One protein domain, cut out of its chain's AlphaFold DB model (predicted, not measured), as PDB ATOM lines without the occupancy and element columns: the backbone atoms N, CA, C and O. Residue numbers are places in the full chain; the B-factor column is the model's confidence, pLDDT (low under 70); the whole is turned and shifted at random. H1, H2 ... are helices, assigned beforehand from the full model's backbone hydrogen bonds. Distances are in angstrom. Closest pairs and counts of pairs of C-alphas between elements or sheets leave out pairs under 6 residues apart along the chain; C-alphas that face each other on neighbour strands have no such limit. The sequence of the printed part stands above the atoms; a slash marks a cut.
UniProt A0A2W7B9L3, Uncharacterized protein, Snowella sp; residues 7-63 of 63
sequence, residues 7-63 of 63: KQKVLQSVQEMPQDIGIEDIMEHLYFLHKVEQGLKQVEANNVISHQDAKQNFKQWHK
ATOM      1  N   LYS A   7      15.943 -12.170  27.789       91.44
ATOM      2  CA  LYS A   7      14.967 -11.102  27.525       91.44
ATOM      3  C   LYS A   7      14.229 -11.310  26.201       91.44
ATOM      4  O   LYS A   7      13.024 -11.097  26.144       91.44
ATOM      5  N   GLN A   8      14.932 -11.709  25.141       93.56
ATOM      6  CA  GLN A   8      14.304 -11.964  23.841       93.56
ATOM      7  C   GLN A   8      13.380 -13.184  23.885       93.56
ATOM      8  O   GLN A   8      12.292 -13.117  23.327       93.56
ATOM      9  N   LYS A   9      13.763 -14.253  24.595       90.25
ATOM     10  CA  LYS A   9      12.891 -15.423  24.792       90.25
ATOM     11  C   LYS A   9      11.628 -15.079  25.577       90.25
ATOM     12  O   LYS A   9      10.551 -15.518  25.204       90.25
ATOM     13  N   VAL A  10      11.757 -14.264  26.626       92.75
ATOM     14  CA  VAL A  10      10.611 -13.754  27.392       92.75
ATOM     15  C   VAL A  10       9.677 -12.947  26.494       92.75
ATOM     16  O   VAL A  10       8.477 -13.186  26.501       92.75
ATOM     17  N   LEU A  11      10.213 -12.025  25.689       94.81
ATOM     18  CA  LEU A  11       9.397 -11.225  24.771       94.81
ATOM     19  C   LEU A  11       8.663 -12.090  23.743       94.81
ATOM     20  O   LEU A  11       7.481 -11.862  23.517       94.81
ATOM     21  N   GLN A  12       9.341 -13.080  23.158       94.19
ATOM     22  CA  GLN A  12       8.714 -14.008  22.220       94.19
ATOM     23  C   GLN A  12       7.592 -14.810  22.894       94.19
ATOM     24  O   GLN A  12       6.487 -14.873  22.373       94.19
ATOM     25  N   SER A  13       7.857 -15.364  24.078       92.94
ATOM     26  CA  SER A  13       6.866 -16.110  24.858       92.94
ATOM     27  C   SER A  13       5.627 -15.262  25.165       92.94
ATOM     28  O   SER A  13       4.511 -15.703  24.917       92.94
ATOM     29  N   VAL A  14       5.810 -14.014  25.610       93.50
ATOM     30  CA  VAL A  14       4.697 -13.088  25.885       93.50
ATOM     31  C   VAL A  14       3.900 -12.757  24.619       93.50
ATOM     32  O   VAL A  14       2.685 -12.620  24.689       93.50
ATOM     33  N   GLN A  15       4.552 -12.651  23.456       94.75
ATOM     34  CA  GLN A  15       3.866 -12.411  22.179       94.75
ATOM     35  C   GLN A  15       2.996 -13.591  21.722       94.75
ATOM     36  O   GLN A  15       2.054 -13.384  20.961       94.75
ATOM     37  N   GLU A  16       3.314 -14.809  22.158       94.69
ATOM     38  CA  GLU A  16       2.590 -16.036  21.810       94.69
ATOM     39  C   GLU A  16       1.431 -16.339  22.785       94.69
ATOM     40  O   GLU A  16       0.640 -17.251  22.536       94.69
ATOM     41  N   MET A  17       1.306 -15.585  23.885       95.44
ATOM     42  CA  MET A  17       0.258 -15.783  24.891       95.44
ATOM     43  C   MET A  17      -1.128 -15.304  24.415       95.44
ATOM     44  O   MET A  17      -1.226 -14.353  23.634       95.44
ATOM     45  N   PRO A  18      -2.222 -15.909  24.921       96.88
ATOM     46  CA  PRO A  18      -3.577 -15.406  24.709       96.88
ATOM     47  C   PRO A  18      -3.765 -13.981  25.240       96.88
ATOM     48  O   PRO A  18      -3.179 -13.594  26.249       96.88
ATOM     49  N   GLN A  19      -4.633 -13.203  24.592       95.38
ATOM     50  CA  GLN A  19      -4.889 -11.808  24.969       95.38
ATOM     51  C   GLN A  19      -5.613 -11.666  26.322       95.38
ATOM     52  O   GLN A  19      -5.546 -10.608  26.946       95.38
ATOM     53  N   ASP A  20      -6.320 -12.711  26.751       96.38
ATOM     54  CA  ASP A  20      -7.103 -12.811  27.983       96.38
ATOM     55  C   ASP A  20      -6.362 -13.523  29.128       96.38
ATOM     56  O   ASP A  20      -6.968 -13.836  30.151       96.38
ATOM     57  N   ILE A  21      -5.055 -13.770  28.974       96.75
ATOM     58  CA  ILE A  21      -4.235 -14.424  29.997       96.75
ATOM     59  C   ILE A  21      -4.189 -13.611  31.307       96.75
ATOM     60  O   ILE A  21      -4.059 -12.382  31.300       96.75
ATOM     61  N   GLY A  22      -4.277 -14.307  32.444       97.31
ATOM     62  CA  GLY A  22      -4.170 -13.711  33.772       97.31
ATOM     63  C   GLY A  22      -2.733 -13.344  34.149       97.31
ATOM     64  O   GLY A  22      -1.763 -13.902  33.631       97.31
ATOM     65  N   ILE A  23      -2.574 -12.411  35.093       95.81
ATOM     66  CA  ILE A  23      -1.245 -12.009  35.577       95.81
ATOM     67  C   ILE A  23      -0.542 -13.153  36.317       95.81
ATOM     68  O   ILE A  23       0.672 -13.306  36.198       95.81
ATOM     69  N   GLU A  24      -1.293 -13.987  37.034       97.44
ATOM     70  CA  GLU A  24      -0.783 -15.173  37.717       97.44
ATOM     71  C   GLU A  24      -0.178 -16.174  36.723       97.44
ATOM     72  O   GLU A  24       0.955 -16.616  36.921       97.44
ATOM     73  N   ASP A  25      -0.874 -16.446  35.615       96.38
ATOM     74  CA  ASP A  25      -0.412 -17.364  34.567       96.38
ATOM     75  C   ASP A  25       0.842 -16.830  33.862       96.38
ATOM     76  O   ASP A  25       1.792 -17.576  33.606       96.38
ATOM     77  N   ILE A  26       0.888 -15.517  33.590       95.75
ATOM     78  CA  ILE A  26       2.084 -14.862  33.042       95.75
ATOM     79  C   ILE A  26       3.268 -15.076  33.992       95.75
ATOM     80  O   ILE A  26       4.346 -15.493  33.566       95.75
ATOM     81  N   MET A  27       3.082 -14.797  35.283       96.00
ATOM     82  CA  MET A  27       4.144 -14.917  36.282       96.00
ATOM     83  C   MET A  27       4.643 -16.359  36.415       96.00
ATOM     84  O   MET A  27       5.859 -16.579  36.449       96.00
ATOM     85  N   GLU A  28       3.736 -17.339  36.441       96.75
ATOM     86  CA  GLU A  28       4.090 -18.760  36.468       96.75
ATOM     87  C   GLU A  28       4.899 -19.153  35.229       96.75
ATOM     88  O   GLU A  28       5.972 -19.754  35.350       96.75
ATOM     89  N   HIS A  29       4.442 -18.751  34.041       95.31
ATOM     90  CA  HIS A  29       5.123 -19.066  32.791       95.31
ATOM     91  C   HIS A  29       6.539 -18.477  32.741       95.31
ATOM     92  O   HIS A  29       7.502 -19.167  32.393       95.31
ATOM     93  N   LEU A  30       6.701 -17.210  33.132       95.12
ATOM     94  CA  LEU A  30       8.013 -16.564  33.164       95.12
ATOM     95  C   LEU A  30       8.947 -17.214  34.192       95.12
ATOM     96  O   LEU A  30      10.141 -17.387  33.923       95.12
ATOM     97  N   TYR A  31       8.418 -17.618  35.349       96.31
ATOM     98  CA  TYR A  31       9.191 -18.353  36.347       96.31
ATOM     99  C   TYR A  31       9.623 -19.727  35.824       96.31
ATOM    100  O   TYR A  31      10.787 -20.108  35.973       96.31
ATOM    101  N   PHE A  32       8.728 -20.446  35.149       96.25
ATOM    102  CA  PHE A  32       9.043 -21.716  34.507       96.25
ATOM    103  C   PHE A  32      10.175 -21.568  33.483       96.25
ATOM    104  O   PHE A  32      11.173 -22.289  33.567       96.25
ATOM    105  N   LEU A  33      10.088 -20.584  32.579       95.19
ATOM    106  CA  LEU A  33      11.147 -20.297  31.606       95.19
ATOM    107  C   LEU A  33      12.496 -20.026  32.281       95.19
ATOM    108  O   LEU A  33      13.521 -20.568  31.860       95.19
ATOM    109  N   HIS A  34      12.501 -19.236  33.357       95.12
ATOM    110  CA  HIS A  34      13.707 -19.000  34.144       95.12
ATOM    111  C   HIS A  34      14.292 -20.310  34.697       95.12
ATOM    112  O   HIS A  34      15.492 -20.554  34.567       95.12
ATOM    113  N   LYS A  35      13.464 -21.187  35.279       96.50
ATOM    114  CA  LYS A  35      13.923 -22.471  35.836       96.50
ATOM    115  C   LYS A  35      14.499 -23.395  34.763       96.50
ATOM    116  O   LYS A  35      15.516 -24.035  35.027       96.50
ATOM    117  N   VAL A  36      13.907 -23.422  33.568       95.38
ATOM    118  CA  VAL A  36      14.434 -24.186  32.427       95.38
ATOM    119  C   VAL A  36      15.815 -23.676  32.023       95.38
ATOM    120  O   VAL A  36      16.747 -24.471  31.917       95.38
ATOM    121  N   GLU A  37      15.995 -22.362  31.860       93.94
ATOM    122  CA  GLU A  37      17.312 -21.806  31.523       93.94
ATOM    123  C   GLU A  37      18.376 -22.109  32.577       93.94
ATOM    124  O   GLU A  37      19.517 -22.422  32.240       93.94
ATOM    125  N   GLN A  38      18.011 -22.028  33.856       95.50
ATOM    126  CA  GLN A  38      18.924 -22.377  34.939       95.50
ATOM    127  C   GLN A  38      19.299 -23.863  34.891       95.50
ATOM    128  O   GLN A  38      20.473 -24.184  35.059       95.50
ATOM    129  N   GLY A  39      18.345 -24.752  34.599       96.19
ATOM    130  CA  GLY A  39      18.608 -26.178  34.397       96.19
ATOM    131  C   GLY A  39      19.561 -26.444  33.230       96.19
ATOM    132  O   GLY A  39      20.499 -27.223  33.370       96.19
ATOM    133  N   LEU A  40      19.394 -25.744  32.104       95.50
ATOM    134  CA  LEU A  40      20.304 -25.860  30.959       95.50
ATOM    135  C   LEU A  40      21.734 -25.435  31.325       95.50
ATOM    136  O   LEU A  40      22.677 -26.175  31.058       95.50
ATOM    137  N   LYS A  41      21.899 -24.303  32.022       95.50
ATOM    138  CA  LYS A  41      23.215 -23.853  32.513       95.50
ATOM    139  C   LYS A  41      23.841 -24.842  33.496       95.50
ATOM    140  O   LYS A  41      25.053 -25.024  33.499       95.50
ATOM    141  N   GLN A  42      23.032 -25.474  34.346       97.88
ATOM    142  CA  GLN A  42      23.502 -26.510  35.267       97.88
ATOM    143  C   GLN A  42      24.035 -27.730  34.511       97.88
ATOM    144  O   GLN A  42      25.105 -28.226  34.854       97.88
ATOM    145  N   VAL A  43      23.343 -28.163  33.452       97.06
ATOM    146  CA  VAL A  43      23.805 -29.248  32.575       97.06
ATOM    147  C   VAL A  43      25.124 -28.881  31.895       97.06
ATOM    148  O   VAL A  43      26.067 -29.665  31.954       97.06
ATOM    149  N   GLU A  44      25.228 -27.684  31.314       96.62
ATOM    150  CA  GLU A  44      26.469 -27.197  30.687       96.62
ATOM    151  C   GLU A  44      27.646 -27.149  31.674       96.62
ATOM    152  O   GLU A  44      28.781 -27.454  31.313       96.62
ATOM    153  N   ALA A  45      27.374 -26.815  32.936       97.69
ATOM    154  CA  ALA A  45      28.365 -26.777  34.007       97.69
ATOM    155  C   ALA A  45      28.659 -28.153  34.645       97.69
ATOM    156  O   ALA A  45      29.372 -28.205  35.646       97.69
ATOM    157  N   ASN A  46      28.101 -29.256  34.124       97.38
ATOM    158  CA  ASN A  46      28.124 -30.588  34.749       97.38
ATOM    159  C   ASN A  46      27.616 -30.611  36.209       97.38
ATOM    160  O   ASN A  46      27.936 -31.517  36.978       97.38
ATOM    161  N   ASN A  47      26.792 -29.637  36.599       97.75
ATOM    162  CA  ASN A  47      26.140 -29.571  37.901       97.75
ATOM    163  C   ASN A  47      24.809 -30.333  37.860       97.75
ATOM    164  O   ASN A  47      23.727 -29.747  37.888       97.75
ATOM    165  N   VAL A  48      24.902 -31.653  37.728       96.81
ATOM    166  CA  VAL A  48      23.759 -32.565  37.617       96.81
ATOM    167  C   VAL A  48      23.869 -33.671  38.659       96.81
ATOM    168  O   VAL A  48      24.956 -33.998  39.127       96.81
ATOM    169  N   ILE A  49      22.733 -34.267  39.012       96.31
ATOM    170  CA  ILE A  49      22.672 -35.425  39.909       96.31
ATOM    171  C   ILE A  49      22.221 -36.664  39.143       96.31
ATOM    172  O   ILE A  49      21.567 -36.562  38.101       96.31
ATOM    173  N   SER A  50      22.535 -37.850  39.667       96.56
ATOM    174  CA  SER A  50      22.037 -39.089  39.074       96.56
ATOM    175  C   SER A  50      20.519 -39.215  39.255       96.56
ATOM    176  O   SER A  50      19.917 -38.656  40.176       96.56
ATOM    177  N   HIS A  51      19.879 -40.022  38.406       95.25
ATOM    178  CA  HIS A  51      18.459 -40.342  38.566       95.25
ATOM    179  C   HIS A  51      18.149 -40.992  39.931       95.25
ATOM    180  O   HIS A  51      17.070 -40.786  40.492       95.25
ATOM    181  N   GLN A  52      19.089 -41.776  40.474       96.19
ATOM    182  CA  GLN A  52      18.936 -42.402  41.786       96.19
ATOM    183  C   GLN A  52      18.944 -41.356  42.904       96.19
ATOM    184  O   GLN A  52      18.054 -41.389  43.754       96.19
ATOM    185  N   ASP A  53      19.870 -40.399  42.862       95.19
ATOM    186  CA  ASP A  53      19.949 -39.314  43.849       95.19
ATOM    187  C   ASP A  53      18.712 -38.415  43.781       95.19
ATOM    188  O   ASP A  53      18.119 -38.087  44.807       95.19
ATOM    189  N   ALA A  54      18.239 -38.103  42.569       94.19
ATOM    190  CA  ALA A  54      16.999 -37.356  42.377       94.19
ATOM    191  C   ALA A  54      15.807 -38.058  43.053       94.19
ATOM    192  O   ALA A  54      15.052 -37.428  43.794       94.19
ATOM    193  N   LYS A  55      15.668 -39.380  42.869       94.69
ATOM    194  CA  LYS A  55      14.632 -40.183  43.543       94.69
ATOM    195  C   LYS A  55      14.744 -40.141  45.067       94.69
ATOM    196  O   LYS A  55      13.711 -40.169  45.734       94.69
ATOM    197  N   GLN A  56      15.952 -40.101  45.629       93.94
ATOM    198  CA  GLN A  56      16.128 -39.979  47.079       93.94
ATOM    199  C   GLN A  56      15.710 -38.595  47.584       93.94
ATOM    200  O   GLN A  56      15.000 -38.517  48.585       93.94
ATOM    201  N   ASN A  57      16.051 -37.524  46.861       92.38
ATOM    202  CA  ASN A  57      15.640 -36.159  47.206       92.38
ATOM    203  C   ASN A  57      14.110 -36.010  47.210       92.38
ATOM    204  O   ASN A  57      13.546 -35.470  48.159       92.38
ATOM    205  N   PHE A  58      13.417 -36.566  46.209       90.38
ATOM    206  CA  PHE A  58      11.949 -36.527  46.149       90.38
ATOM    207  C   PHE A  58      11.271 -37.188  47.356       90.38
ATOM    208  O   PHE A  58      10.248 -36.700  47.831       90.38
ATOM    209  N   LYS A  59      11.845 -38.269  47.902       91.06
ATOM    210  CA  LYS A  59      11.297 -38.929  49.099       91.06
ATOM    211  C   LYS A  59      11.361 -38.051  50.349       91.06
ATOM    212  O   LYS A  59      10.562 -38.256  51.257       91.06
ATOM    213  N   GLN A  60      12.308 -37.116  50.420       85.38
ATOM    214  CA  GLN A  60      12.442 -36.203  51.558       85.38
ATOM    215  C   GLN A  60      11.398 -35.083  51.525       85.38
ATOM    216  O   GLN A  60      11.070 -34.543  52.572       85.38
ATOM    217  N   TRP A  61      10.858 -34.761  50.347       81.88
ATOM    218  CA  TRP A  61       9.904 -33.664  50.170       81.88
ATOM    219  C   TRP A  61       8.462 -34.031  50.556       81.88
ATOM    220  O   TRP A  61       7.662 -33.155  50.861       81.88
ATOM    221  N   HIS A  62       8.139 -35.327  50.560       61.62
ATOM    222  CA  HIS A  62       6.832 -35.869  50.954       61.62
ATOM    223  C   HIS A  62       6.760 -36.309  52.434       61.62
ATOM    224  O   HIS A  62       5.869 -37.080  52.793       61.62
ATOM    225  N   LYS A  63       7.698 -35.865  53.280       53.59
ATOM    226  CA  LYS A  63       7.610 -35.971  54.746       53.59
ATOM    227  C   LYS A  63       7.160 -34.644  55.333       53.59
ATOM    228  O   LYS A  63       6.383 -34.704  56.307       53.59
TER     229      LYS A  63
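This is residues 7 to 63 of the 63 residues of an uncharacterized protein of Snowella sp (UniProt A0A2W7B9L3). Three helices make an open, flat zigzag: a short helix, H1, leads through a link into the long diagonal H2 and folds back toward its first half, while a second short helix, H3, sticks out alone beyond the far end of H2. The printed part has 57 residues with three named helices, in the order H1, H2, H3, and no named strand; its class is all helix. It is only just extended, close to loose, with a radius of gyration of the C-alphas of 15.7 A and spans of 42 by 30 by 11 A.

H1, residues 7 to 16, and H2, residues 23 to 44, form a helical hairpin and only just touch, with 3 pairs of C-alphas within 8 A. Their closest C-alphas, those of Val 10 and Leu 30, are 6.9 A apart. They run opposite ways at a steep tilt of 44 degrees, and H2 touches H1 with residues 26 to 33 alone. H3, residues 51 to 61, is apart from both H1 and H2. In H1 and H2 each O i to N i+4 pair is within hydrogen-bond range; in H3, 5 of 7 are.

H1 begins at C-alpha 7, (14.967, -11.102, 27.525), and is 14.5 A long from first to last C-alpha. H2 measures 32.0 A and begins at C-alpha 23, (-1.245, -12.009, 35.577). H3 measures 15.9 A and ends at C-alpha 61, (9.904, -33.664, 50.170).

The C-alphas of Gln 19 and Gln 52, the two farthest apart, are 42.3 A apart. The printed part has no cut, and both links, H1 to H2 and H2 to H3, are short. Residues 18 to 24, 40 to 46 and 49 to 63 stand free. The mean pLDDT of the printed part is 93.5; residues 62 to 63 are under 70.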